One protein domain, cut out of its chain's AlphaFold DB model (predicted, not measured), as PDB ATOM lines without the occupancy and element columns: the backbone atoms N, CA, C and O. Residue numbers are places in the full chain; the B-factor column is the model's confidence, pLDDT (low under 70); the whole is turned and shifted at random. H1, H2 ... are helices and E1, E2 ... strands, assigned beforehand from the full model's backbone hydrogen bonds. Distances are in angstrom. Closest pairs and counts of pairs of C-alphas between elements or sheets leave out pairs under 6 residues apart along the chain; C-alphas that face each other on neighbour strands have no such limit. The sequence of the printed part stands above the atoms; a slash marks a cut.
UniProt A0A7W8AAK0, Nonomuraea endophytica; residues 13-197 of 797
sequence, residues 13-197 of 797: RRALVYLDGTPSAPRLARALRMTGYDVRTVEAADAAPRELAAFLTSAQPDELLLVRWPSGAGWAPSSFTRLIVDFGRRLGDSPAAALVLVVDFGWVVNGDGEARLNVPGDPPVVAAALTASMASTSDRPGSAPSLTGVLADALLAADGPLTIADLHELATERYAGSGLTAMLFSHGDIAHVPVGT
ATOM      1  N   ARG A  13     175.068 140.370 197.729       88.62
ATOM      2  CA  ARG A  13     175.043 139.597 196.484       88.62
ATOM      3  C   ARG A  13     174.996 138.119 196.812       88.62
ATOM      4  O   ARG A  13     175.849 137.628 197.550       88.62
ATOM      5  N   ARG A  14     174.024 137.405 196.255       92.75
ATOM      6  CA  ARG A  14     173.867 135.959 196.448       92.75
ATOM      7  C   ARG A  14     173.756 135.280 195.101       92.75
ATOM      8  O   ARG A  14     173.140 135.816 194.182       92.75
ATOM      9  N   ALA A  15     174.346 134.101 194.975       92.06
ATOM     10  CA  ALA A  15     174.230 133.317 193.760       92.06
ATOM     11  C   ALA A  15     173.807 131.878 194.035       92.06
ATOM     12  O   ALA A  15     174.267 131.251 194.989       92.06
ATOM     13  N   LEU A  16     172.968 131.354 193.149       91.38
ATOM     14  CA  LEU A  16     172.585 129.951 193.095       91.38
ATOM     15  C   LEU A  16     173.110 129.357 191.788       91.38
ATOM     16  O   LEU A  16     172.677 129.745 190.704       91.38
ATOM     17  N   VAL A  17     174.062 128.431 191.879       90.88
ATOM     18  CA  VAL A  17     174.703 127.817 190.710       90.88
ATOM     19  C   VAL A  17     174.409 126.325 190.693       90.88
ATOM     20  O   VAL A  17     174.909 125.580 191.536       90.88
ATOM     21  N   TYR A  18     173.625 125.882 189.713       88.69
ATOM     22  CA  TYR A  18     173.393 124.458 189.503       88.69
ATOM     23  C   TYR A  18     174.587 123.819 188.787       88.69
ATOM     24  O   TYR A  18     175.054 124.334 187.766       88.69
ATOM     25  N   LEU A  19     175.076 122.705 189.324       86.25
ATOM     26  CA  LEU A  19     176.144 121.887 188.760       86.25
ATOM     27  C   LEU A  19     175.515 120.798 187.885       86.25
ATOM     28  O   LEU A  19     174.665 120.043 188.341       86.25
ATOM     29  N   ASP A  20     175.903 120.750 186.615       78.62
ATOM     30  CA  ASP A  20     175.342 119.864 185.582       78.62
ATOM     31  C   ASP A  20     176.422 119.006 184.900       78.62
ATOM     32  O   ASP A  20     176.277 118.583 183.757       78.62
ATOM     33  N   GLY A  21     177.553 118.798 185.582       74.06
ATOM     34  CA  GLY A  21     178.712 118.075 185.052       74.06
ATOM     35  C   GLY A  21     179.576 118.868 184.062       74.06
ATOM     36  O   GLY A  21     180.649 118.392 183.687       74.06
ATOM     37  N   THR A  22     179.181 120.083 183.658       80.38
ATOM     38  CA  THR A  22     180.014 120.931 182.788       80.38
ATOM     39  C   THR A  22     181.155 121.599 183.574       80.38
ATOM     40  O   THR A  22     180.950 122.060 184.700       80.38
ATOM     41  N   PRO A  23     182.366 121.741 182.995       82.19
ATOM     42  CA  PRO A  23     183.489 122.392 183.681       82.19
ATOM     43  C   PRO A  23     183.279 123.906 183.877       82.19
ATOM     44  O   PRO A  23     183.953 124.527 184.702       82.19
ATOM     45  N   SER A  24     182.338 124.510 183.144       86.69
ATOM     46  CA  SER A  24     182.023 125.939 183.220       86.69
ATOM     47  C   SER A  24     181.285 126.319 184.509       86.69
ATOM     48  O   SER A  24     181.564 127.378 185.072       86.69
ATOM     49  N   ALA A  25     180.386 125.471 185.024       85.88
ATOM     50  CA  ALA A  25     179.579 125.800 186.205       85.88
ATOM     51  C   ALA A  25     180.410 125.954 187.501       85.88
ATOM     52  O   ALA A  25     180.278 126.987 188.169       85.88
ATOM     53  N   PRO A  26     181.351 125.042 187.839       87.94
ATOM     54  CA  PRO A  26     182.260 125.237 188.973       87.94
ATOM     55  C   PRO A  26     183.152 126.477 188.822       87.94
ATOM     56  O   PRO A  26     183.471 127.151 189.807       87.94
ATOM     57  N   ARG A  27     183.550 126.804 187.585       89.31
ATOM     58  CA  ARG A  27     184.383 127.974 187.281       89.31
ATOM     59  C   ARG A  27     183.627 129.280 187.524       89.31
ATOM     60  O   ARG A  27     184.184 130.172 188.164       89.31
ATOM     61  N   LEU A  28     182.364 129.369 187.106       89.94
ATOM     62  CA  LEU A  28     181.511 130.526 187.392       89.94
ATOM     63  C   LEU A  28     181.267 130.687 188.899       89.94
ATOM     64  O   LEU A  28     181.423 131.786 189.425       89.94
ATOM     65  N   ALA A  29     180.970 129.597 189.618       88.06
ATOM     66  CA  ALA A  29     180.795 129.647 191.072       88.06
ATOM     67  C   ALA A  29     182.039 130.205 191.785       88.06
ATOM     68  O   ALA A  29     181.929 131.004 192.717       88.06
ATOM     69  N   ARG A  30     183.240 129.826 191.328       87.19
ATOM     70  CA  ARG A  30     184.500 130.377 191.840       87.19
ATOM     71  C   ARG A  30     184.647 131.869 191.532       87.19
ATOM     72  O   ARG A  30     185.027 132.614 192.431       87.19
ATOM     73  N   ALA A  31     184.360 132.292 190.302       85.00
ATOM     74  CA  ALA A  31     184.436 133.696 189.902       85.00
ATOM     75  C   ALA A  31     183.506 134.575 190.754       85.00
ATOM     76  O   ALA A  31     183.947 135.583 191.296       85.00
ATOM     77  N   LEU A  32     182.265 134.131 190.972       87.19
ATOM     78  CA  LEU A  32     181.274 134.832 191.794       87.19
ATOM     79  C   LEU A  32     181.705 134.965 193.262       87.19
ATOM     80  O   LEU A  32     181.583 136.036 193.851       87.19
ATOM     81  N   ARG A  33     182.289 133.915 193.860       86.44
ATOM     82  CA  ARG A  33     182.855 134.019 195.222       86.44
ATOM     83  C   ARG A  33     183.976 135.052 195.290       86.44
ATOM     84  O   ARG A  33     184.064 135.806 196.253       86.44
ATOM     85  N   MET A  34     184.832 135.101 194.267       79.19
ATOM     86  CA  MET A  34     185.938 136.062 194.200       79.19
ATOM     87  C   MET A  34     185.462 137.510 194.031       79.19
ATOM     88  O   MET A  34     186.176 138.423 194.440       79.19
ATOM     89  N   THR A  35     184.267 137.720 193.478       76.06
ATOM     90  CA  THR A  35     183.637 139.039 193.330       76.06
ATOM     91  C   THR A  35     182.669 139.379 194.469       76.06
ATOM     92  O   THR A  35     181.957 140.379 194.388       76.06
ATOM     93  N   GLY A  36     182.673 138.594 195.556       78.94
ATOM     94  CA  GLY A  36     181.946 138.900 196.791       78.94
ATOM     95  C   GLY A  36     180.500 138.401 196.843       78.94
ATOM     96  O   GLY A  36     179.735 138.894 197.667       78.94
ATOM     97  N   TYR A  37     180.110 137.447 195.992       86.94
ATOM     98  CA  TYR A  37     178.828 136.753 196.135       86.94
ATOM     99  C   TYR A  37     178.903 135.681 197.221       86.94
ATOM    100  O   TYR A  37     179.861 134.906 197.283       86.94
ATOM    101  N   ASP A  38     177.831 135.555 197.996       87.81
ATOM    102  CA  ASP A  38     177.545 134.331 198.736       87.81
ATOM    103  C   ASP A  38     176.961 133.284 197.771       87.81
ATOM    104  O   ASP A  38     175.836 133.416 197.282       87.81
ATOM    105  N   VAL A  39     177.771 132.284 197.412       90.75
ATOM    106  CA  VAL A  39     177.460 131.328 196.338       90.75
ATOM    107  C   VAL A  39     177.077 129.966 196.899       90.75
ATOM    108  O   VAL A  39     177.939 129.204 197.359       90.75
ATOM    109  N   ARG A  40     175.805 129.606 196.718       90.50
ATOM    110  CA  ARG A  40     175.267 128.267 196.952       90.50
ATOM    111  C   ARG A  40     175.317 127.443 195.665       90.50
ATOM    112  O   ARG A  40     174.803 127.859 194.630       90.50
ATOM    113  N   THR A  41     175.925 126.263 195.730       88.69
ATOM    114  CA  THR A  41     175.982 125.299 194.618       88.69
ATOM    115  C   THR A  41     175.074 124.107 194.894       88.69
ATOM    116  O   THR A  41     175.060 123.621 196.025       88.69
ATOM    117  N   VAL A  42     174.347 123.630 193.882       84.69
ATOM    118  CA  VAL A  42     173.428 122.480 193.994       84.69
ATOM    119  C   VAL A  42     173.626 121.549 192.799       84.69
ATOM    120  O   VAL A  42     173.714 122.021 191.672       84.69
ATOM    121  N   GLU A  43     173.698 120.239 193.026       81.06
ATOM    122  CA  GLU A  43     173.698 119.236 191.953       81.06
ATOM    123  C   GLU A  43     172.347 119.218 191.218       81.06
ATOM    124  O   GLU A  43     171.284 119.240 191.846       81.06
ATOM    125  N   ALA A  44     172.374 119.195 189.884       67.00
ATOM    126  CA  ALA A  44     171.174 119.213 189.056       67.00
ATOM    127  C   ALA A  44     170.404 117.878 189.147       67.00
ATOM    128  O   ALA A  44     170.657 116.943 188.394       67.00
ATOM    129  N   ALA A  45     169.434 117.811 190.060       58.88
ATOM    130  CA  ALA A  45     168.402 116.773 190.128       58.88
ATOM    131  C   ALA A  45     166.998 117.414 190.101       58.88
ATOM    132  O   ALA A  45     166.872 118.634 190.228       58.88
ATOM    133  N   ASP A  46     165.941 116.603 189.965       56.41
ATOM    134  CA  ASP A  46     164.519 116.970 189.748       56.41
ATOM    135  C   ASP A  46     163.908 118.046 190.691       56.41
ATOM    136  O   ASP A  46     162.771 118.485 190.507       56.41
ATOM    137  N   ALA A  47     164.646 118.513 191.703       60.31
ATOM    138  CA  ALA A  47     164.257 119.532 192.676       60.31
ATOM    139  C   ALA A  47     164.526 121.000 192.257       60.31
ATOM    140  O   ALA A  47     164.091 121.909 192.975       60.31
ATOM    141  N   ALA A  48     165.182 121.270 191.118       71.06
ATOM    142  CA  ALA A  48     165.597 122.628 190.717       71.06
ATOM    143  C   ALA A  48     164.481 123.708 190.776       71.06
ATOM    144  O   ALA A  48     164.719 124.785 191.329       71.06
ATOM    145  N   PRO A  49     163.229 123.461 190.332       72.25
ATOM    146  CA  PRO A  49     162.168 124.471 190.420       72.25
ATOM    147  C   PRO A  49     161.735 124.822 191.852       72.25
ATOM    148  O   PRO A  49     161.261 125.938 192.079       72.25
ATOM    149  N   ARG A  50     161.851 123.886 192.809       76.50
ATOM    150  CA  ARG A  50     161.503 124.121 194.224       76.50
ATOM    151  C   ARG A  50     162.582 124.936 194.923       76.50
ATOM    152  O   ARG A  50     162.264 125.853 195.673       76.50
ATOM    153  N   GLU A  51     163.844 124.635 194.647       80.00
ATOM    154  CA  GLU A  51     164.963 125.379 195.219       80.00
ATOM    155  C   GLU A  51     165.068 126.797 194.672       80.00
ATOM    156  O   GLU A  51     165.305 127.720 195.449       80.00
ATOM    157  N   LEU A  52     164.816 126.991 193.371       82.94
ATOM    158  CA  LEU A  52     164.715 128.330 192.804       82.94
ATOM    159  C   LEU A  52     163.612 129.129 193.508       82.94
ATOM    160  O   LEU A  52     163.856 130.259 193.908       82.94
ATOM    161  N   ALA A  53     162.425 128.542 193.713       80.88
ATOM    162  CA  ALA A  53     161.345 129.218 194.437       80.88
ATOM    163  C   ALA A  53     161.787 129.641 195.845       80.88
ATOM    164  O   ALA A  53     161.672 130.814 196.186       80.88
ATOM    165  N   ALA A  54     162.364 128.716 196.619       82.44
ATOM    166  CA  ALA A  54     162.846 128.999 197.970       82.44
ATOM    167  C   ALA A  54     163.932 130.091 197.992       82.44
ATOM    168  O   ALA A  54     163.921 130.960 198.865       82.44
ATOM    169  N   PHE A  55     164.852 130.072 197.022       86.69
ATOM    170  CA  PHE A  55     165.911 131.070 196.887       86.69
ATOM    171  C   PHE A  55     165.334 132.464 196.612       86.69
ATOM    172  O   PHE A  55     165.672 133.400 197.337       86.69
ATOM    173  N   LEU A  56     164.404 132.573 195.656       84.44
ATOM    174  CA  LEU A  56     163.737 133.827 195.287       84.44
ATOM    175  C   LEU A  56     162.900 134.422 196.428       84.44
ATOM    176  O   LEU A  56     162.934 135.635 196.630       84.44
ATOM    177  N   THR A  57     162.181 133.587 197.187       83.12
ATOM    178  CA  THR A  57     161.359 134.037 198.327       83.12
ATOM    179  C   THR A  57     162.186 134.409 199.556       83.12
ATOM    180  O   THR A  57     161.725 135.170 200.397       83.12
ATOM    181  N   SER A  58     163.409 133.880 199.680       84.81
ATOM    182  CA  SER A  58     164.323 134.187 200.795       84.81
ATOM    183  C   SER A  58     165.108 135.492 200.618       84.81
ATOM    184  O   SER A  58     166.000 135.777 201.420       84.81
ATOM    185  N   ALA A  59     164.865 136.221 199.531       84.56
ATOM    186  CA  ALA A  59     165.636 137.400 199.172       84.56
ATOM    187  C   ALA A  59     165.337 138.595 200.087       84.56
ATOM    188  O   ALA A  59     164.290 138.642 200.734       84.56
ATOM    189  N   GLN A  60     166.240 139.572 200.124       84.25
ATOM    190  CA  GLN A  60     166.031 140.856 200.806       84.25
ATOM    191  C   GLN A  60     165.951 142.027 199.804       84.25
ATOM    192  O   GLN A  60     166.518 141.924 198.714       84.25
ATOM    193  N   PRO A  61     165.291 143.153 200.150       81.38
ATOM    194  CA  PRO A  61     165.097 144.305 199.255       81.38
ATOM    195  C   PRO A  61     166.338 144.986 198.678       81.38
ATOM    196  O   PRO A  61     166.219 145.754 197.730       81.38
ATOM    197  N   ASP A  62     167.520 144.726 199.227       82.88
ATOM    198  CA  ASP A  62     168.812 145.277 198.815       82.88
ATOM    199  C   ASP A  62     169.761 144.219 198.216       82.88
ATOM    200  O   ASP A  62     170.957 144.478 198.036       82.88
ATOM    201  N   GLU A  63     169.235 143.036 197.879       85.88
ATOM    202  CA  GLU A  63     170.000 141.937 197.287       85.88
ATOM    203  C   GLU A  63     170.018 141.967 195.754       85.88
ATOM    204  O   GLU A  63     168.996 142.177 195.095       85.88
ATOM    205  N   LEU A  64     171.192 141.663 195.188       88.44
ATOM    206  CA  LEU A  64     171.337 141.193 193.811       88.44
ATOM    207  C   LEU A  64     171.459 139.669 193.814       88.44
ATOM    208  O   LEU A  64     172.407 139.112 194.380       88.44
ATOM    209  N   LEU A  65     170.524 139.004 193.143       90.38
ATOM    210  CA  LEU A  65     170.531 137.554 192.990       90.38
ATOM    211  C   LEU A  65     171.036 137.157 191.603       90.38
ATOM    212  O   LEU A  65     170.554 137.673 190.599       90.38
ATOM    213  N   LEU A  66     171.956 136.195 191.532       92.25
ATOM    214  CA  LEU A  66     172.385 135.590 190.270       92.25
ATOM    215  C   LEU A  66     172.118 134.086 190.277       92.25
ATOM    216  O   LEU A  66     172.629 133.350 191.116       92.25
ATOM    217  N   VAL A  67     171.334 133.607 189.321       91.50
ATOM    218  CA  VAL A  67     170.994 132.193 189.179       91.50
ATOM    219  C   VAL A  67     171.591 131.666 187.886       91.50
ATOM    220  O   VAL A  67     171.239 132.138 186.811       91.50
ATOM    221  N   ARG A  68     172.454 130.653 187.966       91.38
ATOM    222  CA  ARG A  68     172.875 129.882 186.791       91.38
ATOM    223  C   ARG A  68     172.069 128.599 186.733       91.38
ATOM    224  O   ARG A  68     172.279 127.722 187.568       91.38
ATOM    225  N   TRP A  69     171.178 128.497 185.753       87.31
ATOM    226  CA  TRP A  69     170.310 127.338 185.544       87.31
ATOM    227  C   TRP A  69     171.080 126.172 184.892       87.31
ATOM    228  O   TRP A  69     171.975 126.434 184.082       87.31
ATOM    229  N   PRO A  70     170.786 124.897 185.220       81.25
ATOM    230  CA  PRO A  70     171.508 123.770 184.638       81.25
ATOM    231  C   PRO A  70     171.231 123.652 183.139       81.25
ATOM    232  O   PRO A  70     170.086 123.764 182.698       81.25
ATOM    233  N   SER A  71     172.271 123.374 182.357       72.19
ATOM    234  CA  SER A  71     172.115 122.963 180.965       72.19
ATOM    235  C   SER A  71     171.630 121.512 180.952       72.19
ATOM    236  O   SER A  71     172.250 120.633 181.544       72.19
ATOM    237  N   GLY A  72     170.466 121.245 180.363       61.09
ATOM    238  CA  GLY A  72     169.966 119.872 180.245       61.09
ATOM    239  C   GLY A  72     170.277 119.309 178.867       61.09
ATOM    240  O   GLY A  72     170.162 120.010 177.863       61.09
ATOM    241  N   ALA A  73     170.621 118.026 178.804       47.84
ATOM    242  CA  ALA A  73     170.693 117.314 177.539       47.84
ATOM    243  C   ALA A  73     169.280 117.217 176.932       47.84
ATOM    244  O   ALA A  73     168.417 116.528 177.468       47.84
ATOM    245  N   GLY A  74     169.029 117.925 175.826       54.25
ATOM    246  CA  GLY A  74     167.803 117.763 175.032       54.25
ATOM    247  C   GLY A  74     166.591 118.573 175.498       54.25
ATOM    248  O   GLY A  74     165.485 118.040 175.579       54.25
ATOM    249  N   TRP A  75     166.761 119.865 175.784       59.56
ATOM    250  CA  TRP A  75     165.604 120.735 176.004       59.56
ATOM    251  C   TRP A  75     164.764 120.855 174.729       59.56
ATOM    252  O   TRP A  75     165.283 121.154 173.657       59.56
ATOM    253  N   ALA A  76     163.450 120.670 174.851       60.09
ATOM    254  CA  ALA A  76     162.522 121.040 173.793       60.09
ATOM    255  C   ALA A  76     162.319 122.571 173.775       60.09
ATOM    256  O   ALA A  76     162.332 123.197 174.839       60.09
ATOM    257  N   PRO A  77     162.028 123.175 172.608       61.31
ATOM    258  CA  PRO A  77     161.630 124.578 172.476       61.31
ATOM    259  C   PRO A  77     160.629 125.086 173.516       61.31
ATOM    260  O   PRO A  77     160.778 126.154 174.107       61.31
ATOM    261  N   SER A  78     159.606 124.275 173.775       63.69
ATOM    262  CA  SER A  78     158.533 124.567 174.718       63.69
ATOM    263  C   SER A  78     159.007 124.608 176.174       63.69
ATOM    264  O   SER A  78     158.404 125.315 176.983       63.69
ATOM    265  N   SER A  79     160.091 123.904 176.515       70.12
ATOM    266  CA  SER A  79     160.677 123.894 177.859       70.12
ATOM    267  C   SER A  79     161.352 125.223 178.196       70.12
ATOM    268  O   SER A  79     161.216 125.703 179.318       70.12
ATOM    269  N   PHE A  80     162.018 125.852 177.224       73.56
ATOM    270  CA  PHE A  80     162.634 127.169 177.400       73.56
ATOM    271  C   PHE A  80     161.596 128.274 177.541       73.56
ATOM    272  O   PHE A  80     161.644 129.043 178.497       73.56
ATOM    273  N   THR A  81     160.610 128.312 176.641       72.62
ATOM    274  CA  THR A  81     159.524 129.296 176.730       72.62
ATOM    275  C   THR A  81     158.787 129.169 178.059       72.62
ATOM    276  O   THR A  81     158.515 130.178 178.705       72.62
ATOM    277  N   ARG A  82     158.519 127.938 178.522       76.94
ATOM    278  CA  ARG A  82     157.925 127.706 179.844       76.94
ATOM    279  C   ARG A  82     158.831 128.215 180.969       76.94
ATOM    280  O   ARG A  82     158.323 128.861 181.872       76.94
ATOM    281  N   LEU A  83     160.145 127.997 180.895       79.75
ATOM    282  CA  LEU A  83     161.096 128.477 181.899       79.75
ATOM    283  C   LEU A  83     161.174 130.005 181.970       79.75
ATOM    284  O   LEU A  83     161.112 130.546 183.069       79.75
ATOM    285  N   ILE A  84     161.268 130.705 180.837       79.88
ATOM    286  CA  ILE A  84     161.304 132.177 180.814       79.88
ATOM    287  C   ILE A  84     159.972 132.763 181.306       79.88
ATOM    288  O   ILE A  84     159.972 133.728 182.070       79.88
ATOM    289  N   VAL A  85     158.837 132.160 180.933       79.75
ATOM    290  CA  VAL A  85     157.507 132.577 181.411       79.75
ATOM    291  C   VAL A  85     157.333 132.312 182.909       79.75
ATOM    292  O   VAL A  85     156.850 133.186 183.626       79.75
ATOM    293  N   ASP A  86     157.732 131.139 183.404       80.31
ATOM    294  CA  ASP A  86     157.650 130.799 184.829       80.31
ATOM    295  C   ASP A  86     158.604 131.656 185.664       80.31
ATOM    296  O   ASP A  86     158.246 132.084 186.760       80.31
ATOM    297  N   PHE A  87     159.792 131.953 185.137       83.25
ATOM    298  CA  PHE A  87     160.724 132.902 185.728       83.25
ATOM    299  C   PHE A  87     160.099 134.298 185.819       83.25
ATOM    300  O   PHE A  87     160.034 134.852 186.912       83.25
ATOM    301  N   GLY A  88     159.541 134.811 184.717       79.69
ATOM    302  CA  GLY A  88     158.827 136.089 184.676       79.69
ATOM    303  C   GLY A  88     157.680 136.174 185.687       79.69
ATOM    304  O   GLY A  88     157.571 137.159 186.408       79.69
ATOM    305  N   ARG A  89     156.870 135.116 185.820       80.62
ATOM    306  CA  ARG A  89     155.799 135.042 186.832       80.62
ATOM    307  C   ARG A  89     156.332 135.099 188.264       80.62
ATOM    308  O   ARG A  89     155.746 135.787 189.087       80.62
ATOM    309  N   ARG A  90     157.437 134.404 188.552       77.62
ATOM    310  CA  ARG A  90     158.036 134.321 189.899       77.62
ATOM    311  C   ARG A  90     158.795 135.584 190.315       77.62
ATOM    312  O   ARG A  90     159.035 135.761 191.504       77.62
ATOM    313  N   LEU A  91     159.166 136.456 189.372       77.19
ATOM    314  CA  LEU A  91     159.796 137.746 189.683       77.19
ATOM    315  C   LEU A  91     158.875 138.660 190.500       77.19
ATOM    316  O   LEU A  91     159.371 139.399 191.344       77.19
ATOM    317  N   GLY A  92     157.556 138.585 190.286       69.44
ATOM    318  CA  GLY A  92     156.576 139.394 191.018       69.44
ATOM    319  C   GLY A  92     156.522 139.107 192.523       69.44
ATOM    320  O   GLY A  92     156.146 139.983 193.294       69.44
ATOM    321  N   ASP A  93     156.959 137.915 192.935       71.06
ATOM    322  CA  ASP A  93     156.927 137.459 194.328       71.06
ATOM    323  C   ASP A  93     158.279 137.631 195.049       71.06
ATOM    324  O   ASP A  93     158.380 137.361 196.248       71.06
ATOM    325  N   SER A  94     159.342 138.042 194.343       78.94
ATOM    326  CA  SER A  94     160.665 138.222 194.947       78.94
ATOM    327  C   SER A  94     160.839 139.652 195.458       78.94
ATOM    328  O   SER A  94     160.626 140.597 194.702       78.94
ATOM    329  N   PRO A  95     161.287 139.849 196.708       79.94
ATOM    330  CA  PRO A  95     161.570 141.184 197.216       79.94
ATOM    331  C   PRO A  95     162.912 141.755 196.727       79.94
ATOM    332  O   PRO A  95     163.202 142.880 197.095       79.94
ATOM    333  N   ALA A  96     163.736 141.030 195.954       84.44
ATOM    334  CA  ALA A  96     165.109 141.428 195.594       84.44
ATOM    335  C   ALA A  96     165.221 142.785 194.868       84.44
ATOM    336  O   ALA A  96     164.342 143.167 194.103       84.44
ATOM    337  N   ALA A  97     166.352 143.479 195.019       83.25
ATOM    338  CA  ALA A  97     166.604 144.737 194.307       83.25
ATOM    339  C   ALA A  97     166.847 144.496 192.807       83.25
ATOM    340  O   ALA A  97     166.367 145.240 191.947       83.25
ATOM    341  N   ALA A  98     167.617 143.447 192.502       86.50
ATOM    342  CA  ALA A  98     167.910 143.043 191.139       86.50
ATOM    343  C   ALA A  98     168.132 141.531 191.004       86.50
ATOM    344  O   ALA A  98     168.556 140.860 191.949       86.50
ATOM    345  N   LEU A  99     167.882 140.989 189.810       88.94
ATOM    346  CA  LEU A  99     168.002 139.559 189.559       88.94
ATOM    347  C   LEU A  99     168.524 139.215 188.161       88.94
ATOM    348  O   LEU A  99     168.040 139.735 187.163       88.94
ATOM    349  N   VAL A 100     169.472 138.281 188.082       90.25
ATOM    350  CA  VAL A 100     170.059 137.806 186.822       90.25
ATOM    351  C   VAL A 100     169.925 136.294 186.708       90.25
ATOM    352  O   VAL A 100     170.439 135.558 187.546       90.25
ATOM    353  N   LEU A 101     169.273 135.818 185.651       90.00
ATOM    354  CA  LEU A 101     169.226 134.410 185.274       90.00
ATOM    355  C   LEU A 101     170.185 134.154 184.106       90.00
ATOM    356  O   LEU A 101     170.138 134.846 183.097       90.00
ATOM    357  N   VAL A 102     171.038 133.144 184.227       89.75
ATOM    358  CA  VAL A 102     171.973 132.709 183.184       89.75
ATOM    359  C   VAL A 102     171.590 131.306 182.740       89.75
ATOM    360  O   VAL A 102     171.521 130.393 183.567       89.75
ATOM    361  N   VAL A 103     171.369 131.129 181.436       86.44
ATOM    362  CA  VAL A 103     170.969 129.846 180.843       86.44
ATOM    363  C   VAL A 103     171.816 129.536 179.608       86.44
ATOM    364  O   VAL A 103     171.717 130.220 178.590       86.44
ATOM    365  N   ASP A 104     172.603 128.462 179.663       79.00
ATOM    366  CA  ASP A 104     173.232 127.886 178.469       79.00
ATOM    367  C   ASP A 104     172.157 127.101 177.692       79.00
ATOM    368  O   ASP A 104     171.725 126.041 178.151       79.00
ATOM    369  N   PHE A 105     171.677 127.617 176.555       69.25
ATOM    370  CA  PHE A 105     170.557 127.020 175.818       69.25
ATOM    371  C   PHE A 105     170.948 126.582 174.394       69.25
ATOM    372  O   PHE A 105     171.918 127.059 173.810       69.25
ATOM    373  N   GLY A 106     170.208 125.619 173.839       57.72
ATOM    374  CA  GLY A 106     170.420 125.078 172.499       57.72
ATOM    375  C   GLY A 106     169.086 124.878 171.785       57.72
ATOM    376  O   GLY A 106     168.350 123.961 172.129       57.72
ATOM    377  N   TRP A 107     168.851 125.705 170.759       48.72
ATOM    378  CA  TRP A 107     167.707 125.761 169.828       48.72
ATOM    379  C   TRP A 107     166.408 126.395 170.350       48.72
ATOM    380  O   TRP A 107     165.608 125.725 170.996       48.72
ATOM    381  N   VAL A 108     166.139 127.647 169.923       49.81
ATOM    382  CA  VAL A 108     164.965 128.006 169.088       49.81
ATOM    383  C   VAL A 108     165.142 129.310 168.320       49.81
ATOM    384  O   VAL A 108     165.785 130.255 168.765       49.81
ATOM    385  N   VAL A 109     164.548 129.249 167.128       47.56
ATOM    386  CA  VAL A 109     164.562 130.134 165.969       47.56
ATOM    387  C   VAL A 109     163.561 131.291 166.111       47.56
ATOM    388  O   VAL A 109     162.442 131.091 166.584       47.56
ATOM    389  N   ASN A 110     163.984 132.442 165.578       44.41
ATOM    390  CA  ASN A 110     163.323 133.743 165.405       44.41
ATOM    391  C   ASN A 110     163.157 134.617 166.659       44.41
ATOM    392  O   ASN A 110     162.150 134.565 167.360       44.41
ATOM    393  N   GLY A 111     164.131 135.510 166.833       48.53
ATOM    394  CA  GLY A 111     164.055 136.706 167.662       48.53
ATOM    395  C   GLY A 111     165.341 137.511 167.496       48.53
ATOM    396  O   GLY A 111     166.375 137.112 168.021       48.53
ATOM    397  N   ASP A 112     165.294 138.599 166.729       43.84
ATOM    398  CA  ASP A 112     166.373 139.587 166.717       43.84
ATOM    399  C   ASP A 112     166.287 140.422 167.998       43.84
ATOM    400  O   ASP A 112     165.238 141.001 168.282       43.84
ATOM    401  N   GLY A 113     167.398 140.524 168.731       55.38
ATOM    402  CA  GLY A 113     167.596 141.555 169.752       55.38
ATOM    403  C   GLY A 113     166.760 141.423 171.028       55.38
ATOM    404  O   GLY A 113     165.869 140.588 171.162       55.38
ATOM    405  N   GLU A 114     167.128 142.242 172.012       56.50
ATOM    406  CA  GLU A 114     166.592 142.271 173.374       56.50
ATOM    407  C   GLU A 114     165.060 142.134 173.451       56.50
ATOM    408  O   GLU A 114     164.307 142.904 172.852       56.50
ATOM    409  N   ALA A 115     164.581 141.186 174.258       69.38
ATOM    410  CA  ALA A 115     163.155 140.958 174.476       69.38
ATOM    411  C   ALA A 115     162.735 141.374 175.895       69.38
ATOM    412  O   ALA A 115     163.504 141.295 176.848       69.38
ATOM    413  N   ARG A 116     161.486 141.811 176.084       74.38
ATOM    414  CA  ARG A 116     160.983 142.162 177.425       74.38
ATOM    415  C   ARG A 116     160.495 140.925 178.181       74.38
ATOM    416  O   ARG A 116     159.704 140.148 177.648       74.38
ATOM    417  N   LEU A 117     160.905 140.775 179.441       78.31
ATOM    418  CA  LEU A 117     160.338 139.785 180.364       78.31
ATOM    419  C   LEU A 117     158.919 140.213 180.770       78.31
ATOM    420  O   LEU A 117     158.704 141.323 181.264       78.31
ATOM    421  N   ASN A 118     157.947 139.319 180.578       75.94
ATOM    422  CA  ASN A 118     156.568 139.547 181.001       75.94
ATOM    423  C   ASN A 118     156.423 139.242 182.500       75.94
ATOM    424  O   ASN A 118     156.399 138.074 182.891       75.94
ATOM    425  N   VAL A 119     156.332 140.290 183.320       75.38
ATOM    426  CA  VAL A 119     156.130 140.181 184.768       75.38
ATOM    427  C   VAL A 119     154.743 140.738 185.108       75.38
ATOM    428  O   VAL A 119     154.493 141.914 184.848       75.38
ATOM    429  N   PRO A 120     153.812 139.920 185.630       67.25
ATOM    430  CA  PRO A 120     152.481 140.389 186.004       67.25
ATOM    431  C   PRO A 120     152.526 141.258 187.274       67.25
ATOM    432  O   PRO A 120     153.148 140.877 188.260       67.25
ATOM    433  N   GLY A 121     151.826 142.397 187.261       63.78
ATOM    434  CA  GLY A 121     151.794 143.373 188.366       63.78
ATOM    435  C   GLY A 121     152.743 144.562 188.158       63.78
ATOM    436  O   GLY A 121     153.315 144.705 187.082       63.78
ATOM    437  N   ASP A 122     152.900 145.425 189.168       60.00
ATOM    438  CA  ASP A 122     153.942 146.472 189.204       60.00
ATOM    439  C   ASP A 122     155.052 146.058 190.188       60.00
ATOM    440  O   ASP A 122     155.035 146.458 191.355       60.00
ATOM    441  N   PRO A 123     155.973 145.168 189.776       63.66
ATOM    442  CA  PRO A 123     157.041 144.686 190.639       63.66
ATOM    443  C   PRO A 123     158.144 145.755 190.811       63.66
ATOM    444  O   PRO A 123     158.516 146.456 189.859       63.66
ATOM    445  N   PRO A 124     158.741 145.866 192.010       66.94
ATOM    446  CA  PRO A 124     159.843 146.792 192.271       66.94
ATOM    447  C   PRO A 124     161.220 146.289 191.783       66.94
ATOM    448  O   PRO A 124     162.208 146.996 191.960       66.94
ATOM    449  N   VAL A 125     161.308 145.098 191.174       77.25
ATOM    450  CA  VAL A 125     162.570 144.385 190.884       77.25
ATOM    451  C   VAL A 125     163.104 144.677 189.478       77.25
ATOM    452  O   VAL A 125     162.360 144.591 188.502       77.25
ATOM    453  N   VAL A 126     164.410 144.941 189.346       82.56
ATOM    454  CA  VAL A 126     165.105 144.952 188.041       82.56
ATOM    455  C   VAL A 126     165.582 143.538 187.698       82.56
ATOM    456  O   VAL A 126     166.299 142.929 188.482       82.56
ATOM    457  N   ALA A 127     165.233 142.992 186.534       84.31
ATOM    458  CA  ALA A 127     165.569 141.611 186.188       84.31
ATOM    459  C   ALA A 127     166.113 141.441 184.768       84.31
ATOM    460  O   ALA A 127     165.681 142.114 183.832       84.31
ATOM    461  N   ALA A 128     167.025 140.482 184.603       84.88
ATOM    462  CA  ALA A 128     167.575 140.066 183.321       84.88
ATOM    463  C   ALA A 128     167.670 138.538 183.223       84.88
ATOM    464  O   ALA A 128     168.007 137.868 184.198       84.88
ATOM    465  N   ALA A 129     167.432 137.980 182.039       85.00
ATOM    466  CA  ALA A 129     167.766 136.606 181.694       85.00
ATOM    467  C   ALA A 129     168.688 136.601 180.466       85.00
ATOM    468  O   ALA A 129     168.262 136.964 179.370       85.00
ATOM    469  N   LEU A 130     169.949 136.207 180.658       84.44
ATOM    470  CA  LEU A 130     170.936 136.038 179.593       84.44
ATOM    471  C   LEU A 130     170.968 134.587 179.130       84.44
ATOM    472  O   LEU A 130     171.071 133.657 179.936       84.44
ATOM    473  N   THR A 131     170.939 134.398 177.816       84.19
ATOM    474  CA  THR A 131     170.963 133.071 177.208       84.19
ATOM    475  C   THR A 131     171.772 133.037 175.914       84.19
ATOM    476  O   THR A 131     171.984 134.069 175.287       84.19
ATOM    477  N   ALA A 132     172.262 131.860 175.527       80.38
ATOM    478  CA  ALA A 132     172.890 131.623 174.228       80.38
ATOM    479  C   ALA A 132     171.984 130.729 173.369       80.38
ATOM    480  O   ALA A 132     171.355 129.818 173.896       80.38
ATOM    481  N   SER A 133     171.914 130.981 172.062       71.94
ATOM    482  CA  SER A 133     171.165 130.179 171.081       71.94
ATOM    483  C   SER A 133     171.970 130.000 169.791       71.94
ATOM    484  O   SER A 133     173.032 130.591 169.638       71.94
ATOM    485  N   MET A 134     171.477 129.178 168.865       67.25
ATOM    486  CA  MET A 134     172.104 128.897 167.569       67.25
ATOM    487  C   MET A 134     171.406 129.649 166.429       67.25
ATOM    488  O   MET A 134     170.176 129.681 166.374       67.25
ATOM    489  N   ALA A 135     172.184 130.200 165.493       60.62
ATOM    490  CA  ALA A 135     171.668 130.874 164.301       60.62
ATOM    491  C   ALA A 135     171.096 129.867 163.277       60.62
ATOM    492  O   ALA A 135     171.648 128.784 163.080       60.62
ATOM    493  N   SER A 136     169.997 130.216 162.591       53.22
ATOM    494  CA  SER A 136     169.250 129.268 161.735       53.22
ATOM    495  C   SER A 136     169.958 128.869 160.431       53.22
ATOM    496  O   SER A 136     169.442 128.026 159.700       53.22
ATOM    497  N   THR A 137     171.091 129.492 160.097       47.91
ATOM    498  CA  THR A 137     171.783 129.344 158.805       47.91
ATOM    499  C   THR A 137     173.104 128.578 158.892       47.91
ATOM    500  O   THR A 137     173.809 128.485 157.889       47.91
ATOM    501  N   SER A 138     173.467 128.046 160.060       46.25
ATOM    502  CA  SER A 138     174.742 127.348 160.270       46.25
ATOM    503  C   SER A 138     174.551 125.858 160.556       46.25
ATOM    504  O   SER A 138     173.762 125.489 161.427       46.25
ATOM    505  N   ASP A 139     175.337 125.013 159.876       51.56
ATOM    506  CA  ASP A 139     175.635 123.653 160.341       51.56
ATOM    507  C   ASP A 139     176.193 123.697 161.776       51.56
ATOM    508  O   ASP A 139     176.728 124.723 162.197       51.56
ATOM    509  N   ARG A 140     176.014 122.597 162.534       49.00
ATOM    510  CA  ARG A 140     176.321 122.462 163.979       49.00
ATOM    511  C   ARG A 140     177.465 123.383 164.447       49.00
ATOM    512  O   ARG A 140     178.545 123.314 163.857       49.00
ATOM    513  N   PRO A 141     177.279 124.170 165.528       52.75
ATOM    514  CA  PRO A 141     178.300 125.105 165.986       52.75
ATOM    515  C   PRO A 141     179.617 124.366 166.255       52.75
ATOM    516  O   PRO A 141     179.627 123.299 166.877       52.75
ATOM    517  N   GLY A 142     180.720 124.931 165.758       54.53
ATOM    518  CA  GLY A 142     182.079 124.502 166.092       54.53
ATOM    519  C   GLY A 142     182.400 124.714 167.580       54.53
ATOM    520  O   GLY A 142     181.519 124.987 168.389       54.53
ATOM    521  N   SER A 143     183.674 124.594 167.966       60.88
ATOM    522  CA  SER A 143     184.162 124.623 169.360       60.88
ATOM    523  C   SER A 143     184.037 125.991 170.070       60.88
ATOM    524  O   SER A 143     185.043 126.580 170.473       60.88
ATOM    525  N   ALA A 144     182.827 126.528 170.210       71.06
ATOM    526  CA  ALA A 144     182.550 127.780 170.909       71.06
ATOM    527  C   ALA A 144     182.375 127.558 172.431       71.06
ATOM    528  O   ALA A 144     181.851 126.522 172.849       71.06
ATOM    529  N   PRO A 145     182.811 128.506 173.285       77.94
ATOM    530  CA  PRO A 145     182.664 128.397 174.738       77.94
ATOM    531  C   PRO A 145     181.205 128.584 175.190       77.94
ATOM    532  O   PRO A 145     180.453 129.346 174.587       77.94
ATOM    533  N   SER A 146     180.800 127.946 176.292       86.06
ATOM    534  CA  SER A 146     179.460 128.159 176.867       86.06
ATOM    535  C   SER A 146     179.305 129.569 177.451       86.06
ATOM    536  O   SER A 146     180.299 130.175 177.859       86.06
ATOM    537  N   LEU A 147     178.073 130.079 177.540       87.12
ATOM    538  CA  LEU A 147     177.795 131.421 178.067       87.12
ATOM    539  C   LEU A 147     178.257 131.517 179.519       87.12
ATOM    540  O   LEU A 147     178.954 132.457 179.890       87.12
ATOM    541  N   THR A 148     177.986 130.481 180.315       88.69
ATOM    542  CA  THR A 148     178.525 130.334 181.676       88.69
ATOM    543  C   THR A 148     180.054 130.489 181.714       88.69
ATOM    544  O   THR A 148     180.589 131.105 182.635       88.69
ATOM    545  N   GLY A 149     180.770 129.951 180.718       86.62
ATOM    546  CA  GLY A 149     182.224 130.080 180.605       86.62
ATOM    547  C   GLY A 149     182.670 131.503 180.264       86.62
ATOM    548  O   GLY A 149     183.581 132.022 180.907       86.62
ATOM    549  N   VAL A 150     181.993 132.152 179.314       86.56
ATOM    550  CA  VAL A 150     182.267 133.546 178.922       86.56
ATOM    551  C   VAL A 150     182.064 134.502 180.101       86.56
ATOM    552  O   VAL A 150     182.934 135.324 180.384       86.56
ATOM    553  N   LEU A 151     180.967 134.352 180.847       87.94
ATOM    554  CA  LEU A 151     180.676 135.185 182.017       87.94
ATOM    555  C   LEU A 151     181.690 134.974 183.149       87.94
ATOM    556  O   LEU A 151     182.088 135.931 183.812       87.94
ATOM    557  N   ALA A 152     182.136 133.732 183.366       86.44
ATOM    558  CA  ALA A 152     183.167 133.444 184.358       86.44
ATOM    559  C   ALA A 152     184.492 134.142 184.014       86.44
ATOM    560  O   ALA A 152     185.155 134.668 184.906       86.44
ATOM    561  N   ASP A 153     184.861 134.175 182.732       82.75
ATOM    562  CA  ASP A 153     186.071 134.851 182.266       82.75
ATOM    563  C   ASP A 153     185.958 136.370 182.392       82.75
ATOM    564  O   ASP A 153     186.885 137.002 182.896       82.75
ATOM    565  N   ALA A 154     184.804 136.940 182.037       81.19
ATOM    566  CA  ALA A 154     184.538 138.365 182.200       81.19
ATOM    567  C   ALA A 154     184.647 138.803 183.672       81.19
ATOM    568  O   ALA A 154     185.353 139.760 183.986       81.19
ATOM    569  N   LEU A 155     184.034 138.057 184.598       81.44
ATOM    570  CA  LEU A 155     184.099 138.352 186.036       81.44
ATOM    571  C   LEU A 155     185.516 138.231 186.618       81.44
ATOM    572  O   LEU A 155     185.846 138.934 187.570       81.44
ATOM    573  N   LEU A 156     186.353 137.339 186.077       80.06
ATOM    574  CA  LEU A 156     187.737 137.159 186.529       80.06
ATOM    575  C   LEU A 156     188.708 138.180 185.924       80.06
ATOM    576  O   LEU A 156     189.749 138.444 186.530       80.06
ATOM    577  N   ALA A 157     188.399 138.709 184.739       71.50
ATOM    578  CA  ALA A 157     189.247 139.643 184.005       71.50
ATOM    579  C   ALA A 157     188.909 141.121 184.263       71.50
ATOM    580  O   ALA A 157     189.739 141.977 183.969       71.50
ATOM    581  N   ALA A 158     187.722 141.432 184.791       63.38
ATOM    582  CA  ALA A 158     187.279 142.808 184.977       63.38
ATOM    583  C   ALA A 158     188.154 143.583 185.984       63.38
ATOM    584  O   ALA A 158     188.225 143.249 187.168       63.38
ATOM    585  N   ASP A 159     188.764 144.671 185.510       54.16
ATOM    586  CA  ASP A 159     189.531 145.630 186.319       54.16
ATOM    587  C   ASP A 159     188.649 146.761 186.911       54.16
ATOM    588  O   ASP A 159     189.151 147.633 187.622       54.16
ATOM    589  N   GLY A 160     187.331 146.743 186.656       64.00
ATOM    590  CA  GLY A 160     186.356 147.772 187.056       64.00
ATOM    591  C   GLY A 160     184.950 147.218 187.356       64.00
ATOM    592  O   GLY A 160     184.766 145.999 187.386       64.00
ATOM    593  N   PRO A 161     183.954 148.084 187.645       68.56
ATOM    594  CA  PRO A 161     182.573 147.652 187.845       68.56
ATOM    595  C   PRO A 161     182.014 147.075 186.541       68.56
ATOM    596  O   PRO A 161     182.058 147.734 185.511       68.56
ATOM    597  N   LEU A 162     181.509 145.845 186.602       79.50
ATOM    598  CA  LEU A 162     180.970 145.123 185.450       79.50
ATOM    599  C   LEU A 162     179.445 145.080 185.556       79.50
ATOM    600  O   LEU A 162     178.931 144.616 186.581       79.50
ATOM    601  N   THR A 163     178.729 145.560 184.542       84.06
ATOM    602  CA  THR A 163     177.258 145.608 184.513       84.06
ATOM    603  C   THR A 163     176.645 144.440 183.736       84.06
ATOM    604  O   THR A 163     177.343 143.661 183.089       84.06
ATOM    605  N   ILE A 164     175.316 144.290 183.805       80.50
ATOM    606  CA  ILE A 164     174.582 143.288 183.010       80.50
ATOM    607  C   ILE A 164     174.715 143.573 181.504       80.50
ATOM    608  O   ILE A 164     174.857 142.630 180.726       80.50
ATOM    609  N   ALA A 165     174.689 144.848 181.100       78.56
ATOM    610  CA  ALA A 165     174.838 145.246 179.701       78.56
ATOM    611  C   ALA A 165     176.227 144.867 179.160       78.56
ATOM    612  O   ALA A 165     176.308 144.214 178.121       78.56
ATOM    613  N   ASP A 166     177.290 145.139 179.927       79.69
ATOM    614  CA  ASP A 166     178.666 144.779 179.541       79.69
ATOM    615  C   ASP A 166     178.819 143.262 179.346       79.69
ATOM    616  O   ASP A 166     179.476 142.796 178.418       79.69
ATOM    617  N   LEU A 167     178.182 142.461 180.209       82.25
ATOM    618  CA  LEU A 167     178.195 141.002 180.089       82.25
ATOM    619  C   LEU A 167     177.507 140.510 178.809       82.25
ATOM    620  O   LEU A 167     177.958 139.528 178.216       82.25
ATOM    621  N   HIS A 168     176.423 141.165 178.389       83.19
ATOM    622  CA  HIS A 168     175.729 140.832 177.148       83.19
ATOM    623  C   HIS A 168     176.535 141.243 175.908       83.19
ATOM    624  O   HIS A 168     176.644 140.453 174.967       83.19
ATOM    625  N   GLU A 169     177.144 142.431 175.924       79.94
ATOM    626  CA  GLU A 169     177.989 142.933 174.836       79.94
ATOM    627  C   GLU A 169     179.214 142.031 174.631       79.94
ATOM    628  O   GLU A 169     179.418 141.507 173.536       79.94
ATOM    629  N   LEU A 170     179.934 141.706 175.710       78.50
ATOM    630  CA  LEU A 170     181.074 140.782 175.676       78.50
ATOM    631  C   LEU A 170     180.692 139.394 175.148       78.50
ATOM    632  O   LEU A 170     181.448 138.779 174.393       78.50
ATOM    633  N   ALA A 171     179.523 138.873 175.534       81.62
ATOM    634  CA  ALA A 171     179.035 137.597 175.014       81.62
ATOM    635  C   ALA A 171     178.715 137.677 173.512       81.62
ATOM    636  O   ALA A 171     179.021 136.743 172.771       81.62
ATOM    637  N   THR A 172     178.147 138.794 173.057       80.94
ATOM    638  CA  THR A 172     177.828 139.036 171.645       80.94
ATOM    639  C   THR A 172     179.097 139.117 170.797       80.94
ATOM    640  O   THR A 172     179.197 138.422 169.785       80.94
ATOM    641  N   GLU A 173     180.106 139.866 171.247       79.56
ATOM    642  CA  GLU A 173     181.421 139.929 170.598       79.56
ATOM    643  C   GLU A 173     182.088 138.554 170.537       79.56
ATOM    644  O   GLU A 173     182.597 138.137 169.494       79.56
ATOM    645  N   ARG A 174     182.058 137.806 171.648       80.25
ATOM    646  CA  ARG A 174     182.705 136.492 171.735       80.25
ATOM    647  C   ARG A 174     182.060 135.452 170.825       80.25
ATOM    648  O   ARG A 174     182.735 134.499 170.433       80.25
ATOM    649  N   TYR A 175     180.783 135.627 170.498       81.25
ATOM    650  CA  TYR A 175     180.045 134.743 169.604       81.25
ATOM    651  C   TYR A 175     180.009 135.196 168.143       81.25
ATOM    652  O   TYR A 175     179.544 134.422 167.298       81.25
ATOM    653  N   ALA A 176     180.579 136.354 167.802       77.94
ATOM    654  CA  ALA A 176     180.702 136.801 166.418       77.94
ATOM    655  C   ALA A 176     181.422 135.744 165.552       77.94
ATOM    656  O   ALA A 176     182.542 135.324 165.839       77.94
ATOM    657  N   GLY A 177     180.751 135.268 164.497       71.50
ATOM    658  CA  GLY A 177     181.285 134.251 163.579       71.50
ATOM    659  C   GLY A 177     181.276 132.804 164.101       71.50
ATOM    660  O   GLY A 177     181.738 131.914 163.394       71.50
ATOM    661  N   SER A 178     180.736 132.545 165.300       71.88
ATOM    662  CA  SER A 178     180.719 131.207 165.926       71.88
ATOM    663  C   SER A 178     179.470 130.358 165.627       71.88
ATOM    664  O   SER A 178     179.433 129.177 165.970       71.88
ATOM    665  N   GLY A 179     178.436 130.952 165.019       72.69
ATOM    666  CA  GLY A 179     177.116 130.329 164.832       72.69
ATOM    667  C   GLY A 179     176.222 130.354 166.083       72.69
ATOM    668  O   GLY A 179     175.059 129.961 166.002       72.69
ATOM    669  N   LEU A 180     176.735 130.837 167.223       76.00
ATOM    670  CA  LEU A 180     175.952 131.151 168.419       76.00
ATOM    671  C   LEU A 180     175.547 132.633 168.456       76.00
ATOM    672  O   LEU A 180     176.200 133.493 167.870       76.00
ATOM    673  N   THR A 181     174.477 132.933 169.183       79.38
ATOM    674  CA  THR A 181     173.970 134.288 169.423       79.38
ATOM    675  C   THR A 181     173.591 134.426 170.891       79.38
ATOM    676  O   THR A 181     172.853 133.594 171.421       79.38
ATOM    677  N   ALA A 182     174.097 135.465 171.559       83.31
ATOM    678  CA  ALA A 182     173.651 135.826 172.899       83.31
ATOM    679  C   ALA A 182     172.310 136.570 172.808       83.31
ATOM    680  O   ALA A 182     172.149 137.454 171.975       83.31
ATOM    681  N   MET A 183     171.358 136.233 173.672       83.12
ATOM    682  CA  MET A 183     170.087 136.938 173.827       83.12
ATOM    683  C   MET A 183     169.919 137.409 175.266       83.12
ATOM    684  O   MET A 183     170.355 136.746 176.214       83.12
ATOM    685  N   LEU A 184     169.239 138.538 175.416       84.81
ATOM    686  CA  LEU A 184     168.960 139.175 176.691       84.81
ATOM    687  C   LEU A 184     167.460 139.456 176.798       84.81
ATOM    688  O   LEU A 184     166.887 140.148 175.958       84.81
ATOM    689  N   PHE A 185     166.830 138.917 177.840       84.31
ATOM    690  CA  PHE A 185     165.460 139.253 178.210       84.31
ATOM    691  C   PHE A 185     165.483 140.150 179.443       84.31
ATOM    692  O   PHE A 185     166.064 139.751 180.448       84.31
ATOM    693  N   SER A 186     164.869 141.331 179.414       86.06
ATOM    694  CA  SER A 186     165.001 142.316 180.499       86.06
ATOM    695  C   SER A 186     163.667 142.865 181.014       86.06
ATOM    696  O   SER A 186     162.652 142.885 180.313       86.06
ATOM    697  N   HIS A 187     163.662 143.294 182.275       83.44
ATOM    698  CA  HIS A 187     162.588 144.029 182.938       83.44
ATOM    699  C   HIS A 187     163.202 145.107 183.843       83.44
ATOM    700  O   HIS A 187     163.989 144.791 184.732       83.44
ATOM    701  N   GLY A 188     162.838 146.376 183.640       79.19
ATOM    702  CA  GLY A 188     163.466 147.512 184.332       79.19
ATOM    703  C   GLY A 188     164.777 147.983 183.682       79.19
ATOM    704  O   GLY A 188     165.115 147.554 182.581       79.19
ATOM    705  N   ASP A 189     165.490 148.897 184.345       78.88
ATOM    706  CA  ASP A 189     166.753 149.465 183.850       78.88
ATOM    707  C   ASP A 189     167.955 148.613 184.281       78.88
ATOM    708  O   ASP A 189     168.439 148.694 185.411       78.88
ATOM    709  N   ILE A 190     168.416 147.766 183.363       78.06
ATOM    710  CA  ILE A 190     169.505 146.810 183.590       78.06
ATOM    711  C   ILE A 190     170.900 147.381 183.292       78.06
ATOM    712  O   ILE A 190     171.892 146.792 183.726       78.06
ATOM    713  N   ALA A 191     170.996 148.514 182.582       70.25
ATOM    714  CA  ALA A 191     172.263 149.063 182.080       70.25
ATOM    715  C   ALA A 191     173.209 149.501 183.207       70.25
ATOM    716  O   ALA A 191     174.421 149.599 183.029       70.25
ATOM    717  N   HIS A 192     172.656 149.726 184.397       68.88
ATOM    718  CA  HIS A 192     173.385 150.232 185.553       68.88
ATOM    719  C   HIS A 192     173.441 149.249 186.722       68.88
ATOM    720  O   HIS A 192     173.834 149.642 187.817       68.88
ATOM    721  N   VAL A 193     173.062 147.980 186.527       78.56
ATOM    722  CA  VAL A 193     173.101 146.966 187.593       78.56
ATOM    723  C   VAL A 193     174.507 146.346 187.679       78.56
ATOM    724  O   VAL A 193     174.877 145.578 186.788       78.56
ATOM    725  N   PRO A 194     175.308 146.631 188.731       76.94
ATOM    726  CA  PRO A 194     176.663 146.103 188.869       76.94
ATOM    727  C   PRO A 194     176.659 144.636 189.311       76.94
ATOM    728  O   PRO A 194     176.398 144.308 190.475       76.94
ATOM    729  N   VAL A 195     177.040 143.757 188.390       76.56
ATOM    730  CA  VAL A 195     177.219 142.321 188.621       76.56
ATOM    731  C   VAL A 195     178.575 142.032 189.271       76.56
ATOM    732  O   VAL A 195     178.679 141.070 190.023       76.56
ATOM    733  N   GLY A 196     179.596 142.870 189.074       67.69
ATOM    734  CA  GLY A 196     180.902 142.744 189.736       67.69
ATOM    735  C   GLY A 196     181.388 144.063 190.335       67.69
ATOM    736  O   GLY A 196     181.281 145.108 189.698       67.69
ATOM    737  N   THR A 197     181.933 144.038 191.557       54.66
ATOM    738  CA  THR A 197     182.541 145.218 192.198       54.66
ATOM    739  C   THR A 197     184.057 145.170 192.080       54.66
ATOM    740  O   THR A 197     184.719 144.468 192.843       54.66
TER     741      THR A 197
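Overview. This is residues 13 to 197 of the 797 residues of a protein of Nonomuraea endophytica (UniProt A0A7W8AAK0). A twisted sheet of six strands makes the core, with helices over both of its faces: H1, H4 and H5 cover one face, H2 and H3 the other, in three layers. Most helices run along the strands, but H4 stands up from the sheet. The printed part has 185 residues with five named helices and seven named strands, in the order E1 H1 E2 H2 E3 H3 E4 E5 H4 H5 E6 E7, and its class is mixed. The sheet, in order E2 E1 E3 E4 E5 E6, is mixed, with E6 antiparallel to E5. The whole is compact and rounded, with a radius of gyration of the C-alphas of 15.3 A and spans of 45 by 37 by 32 A.

Arrangement. Start at E4, residues 98 to 104, parallel to E5, residues 126 to 134, with N 99 and O 126 2.8 A apart. E3, residues 63 to 69, is parallel to E4, with N 67 and O 100 at 2.8 A. Next comes E1, residues 13 to 19, parallel to E3, with N 16 and O 66 at 2.9 A. The edge strand E2, residues 38 to 43, is parallel to E1, with N 17 and O 40 at 2.9 A. The other edge strand, E6, residues 180 to 187, is antiparallel to E5 at 161 degrees, with N 129 and O 185 at 2.7 A. H1, residues 24 to 34, is over E2 and E1 at a height of 8.6 A over the sheet. On the same face H4, residues 147 to 157, touches H1 at a shallow tilt of 31 degrees, closest at the C-alphas of Leu 28 and Ala 152, 4.5 A. H5, residues 164 to 175, touches H4 at a steep tilt of 67 degrees, closest at the C-alphas of Val 150 and Ala 171, 6.5 A. On the opposite face, H2, residues 48 to 57, and H3, residues 77 to 91, only just touch, with 3 pairs of C-alphas within 8 A, made by residues 90 to 91 of H3 alone; the closest are Ala 53 and Arg 90, 7.6 A. E1, H1, E2 and E3, H3, E4 are strand-helix-strand units, parallel neighbour strands with a helix between, and E2, H2, E3 is a split one, with E1 between its strands; the three crossovers are right-handed. E7, residues 194 to 196, pairs with no named strand. In the five helices every O i to N i+4 pair is within hydrogen-bond range.

Along the chain. Find C-alpha 13 at (175.043, 139.597, 196.484), where E1 begins. E5 is 26.9 A long, E6 23.6 A and H3 21.7 A. E7 ends at C-alpha 196, (180.902, 142.744, 189.736).

Size, cuts and confidence. The C-alphas farthest apart, those of Pro 61 and Asp 139, are 45.3 A apart. The printed part has no cut. The links E4 to E5 and E5 to H4 are long. Mean pLDDT of the printed part is 76.3; 45 residues are under 70, among them 105 to 115 and 134 to 143.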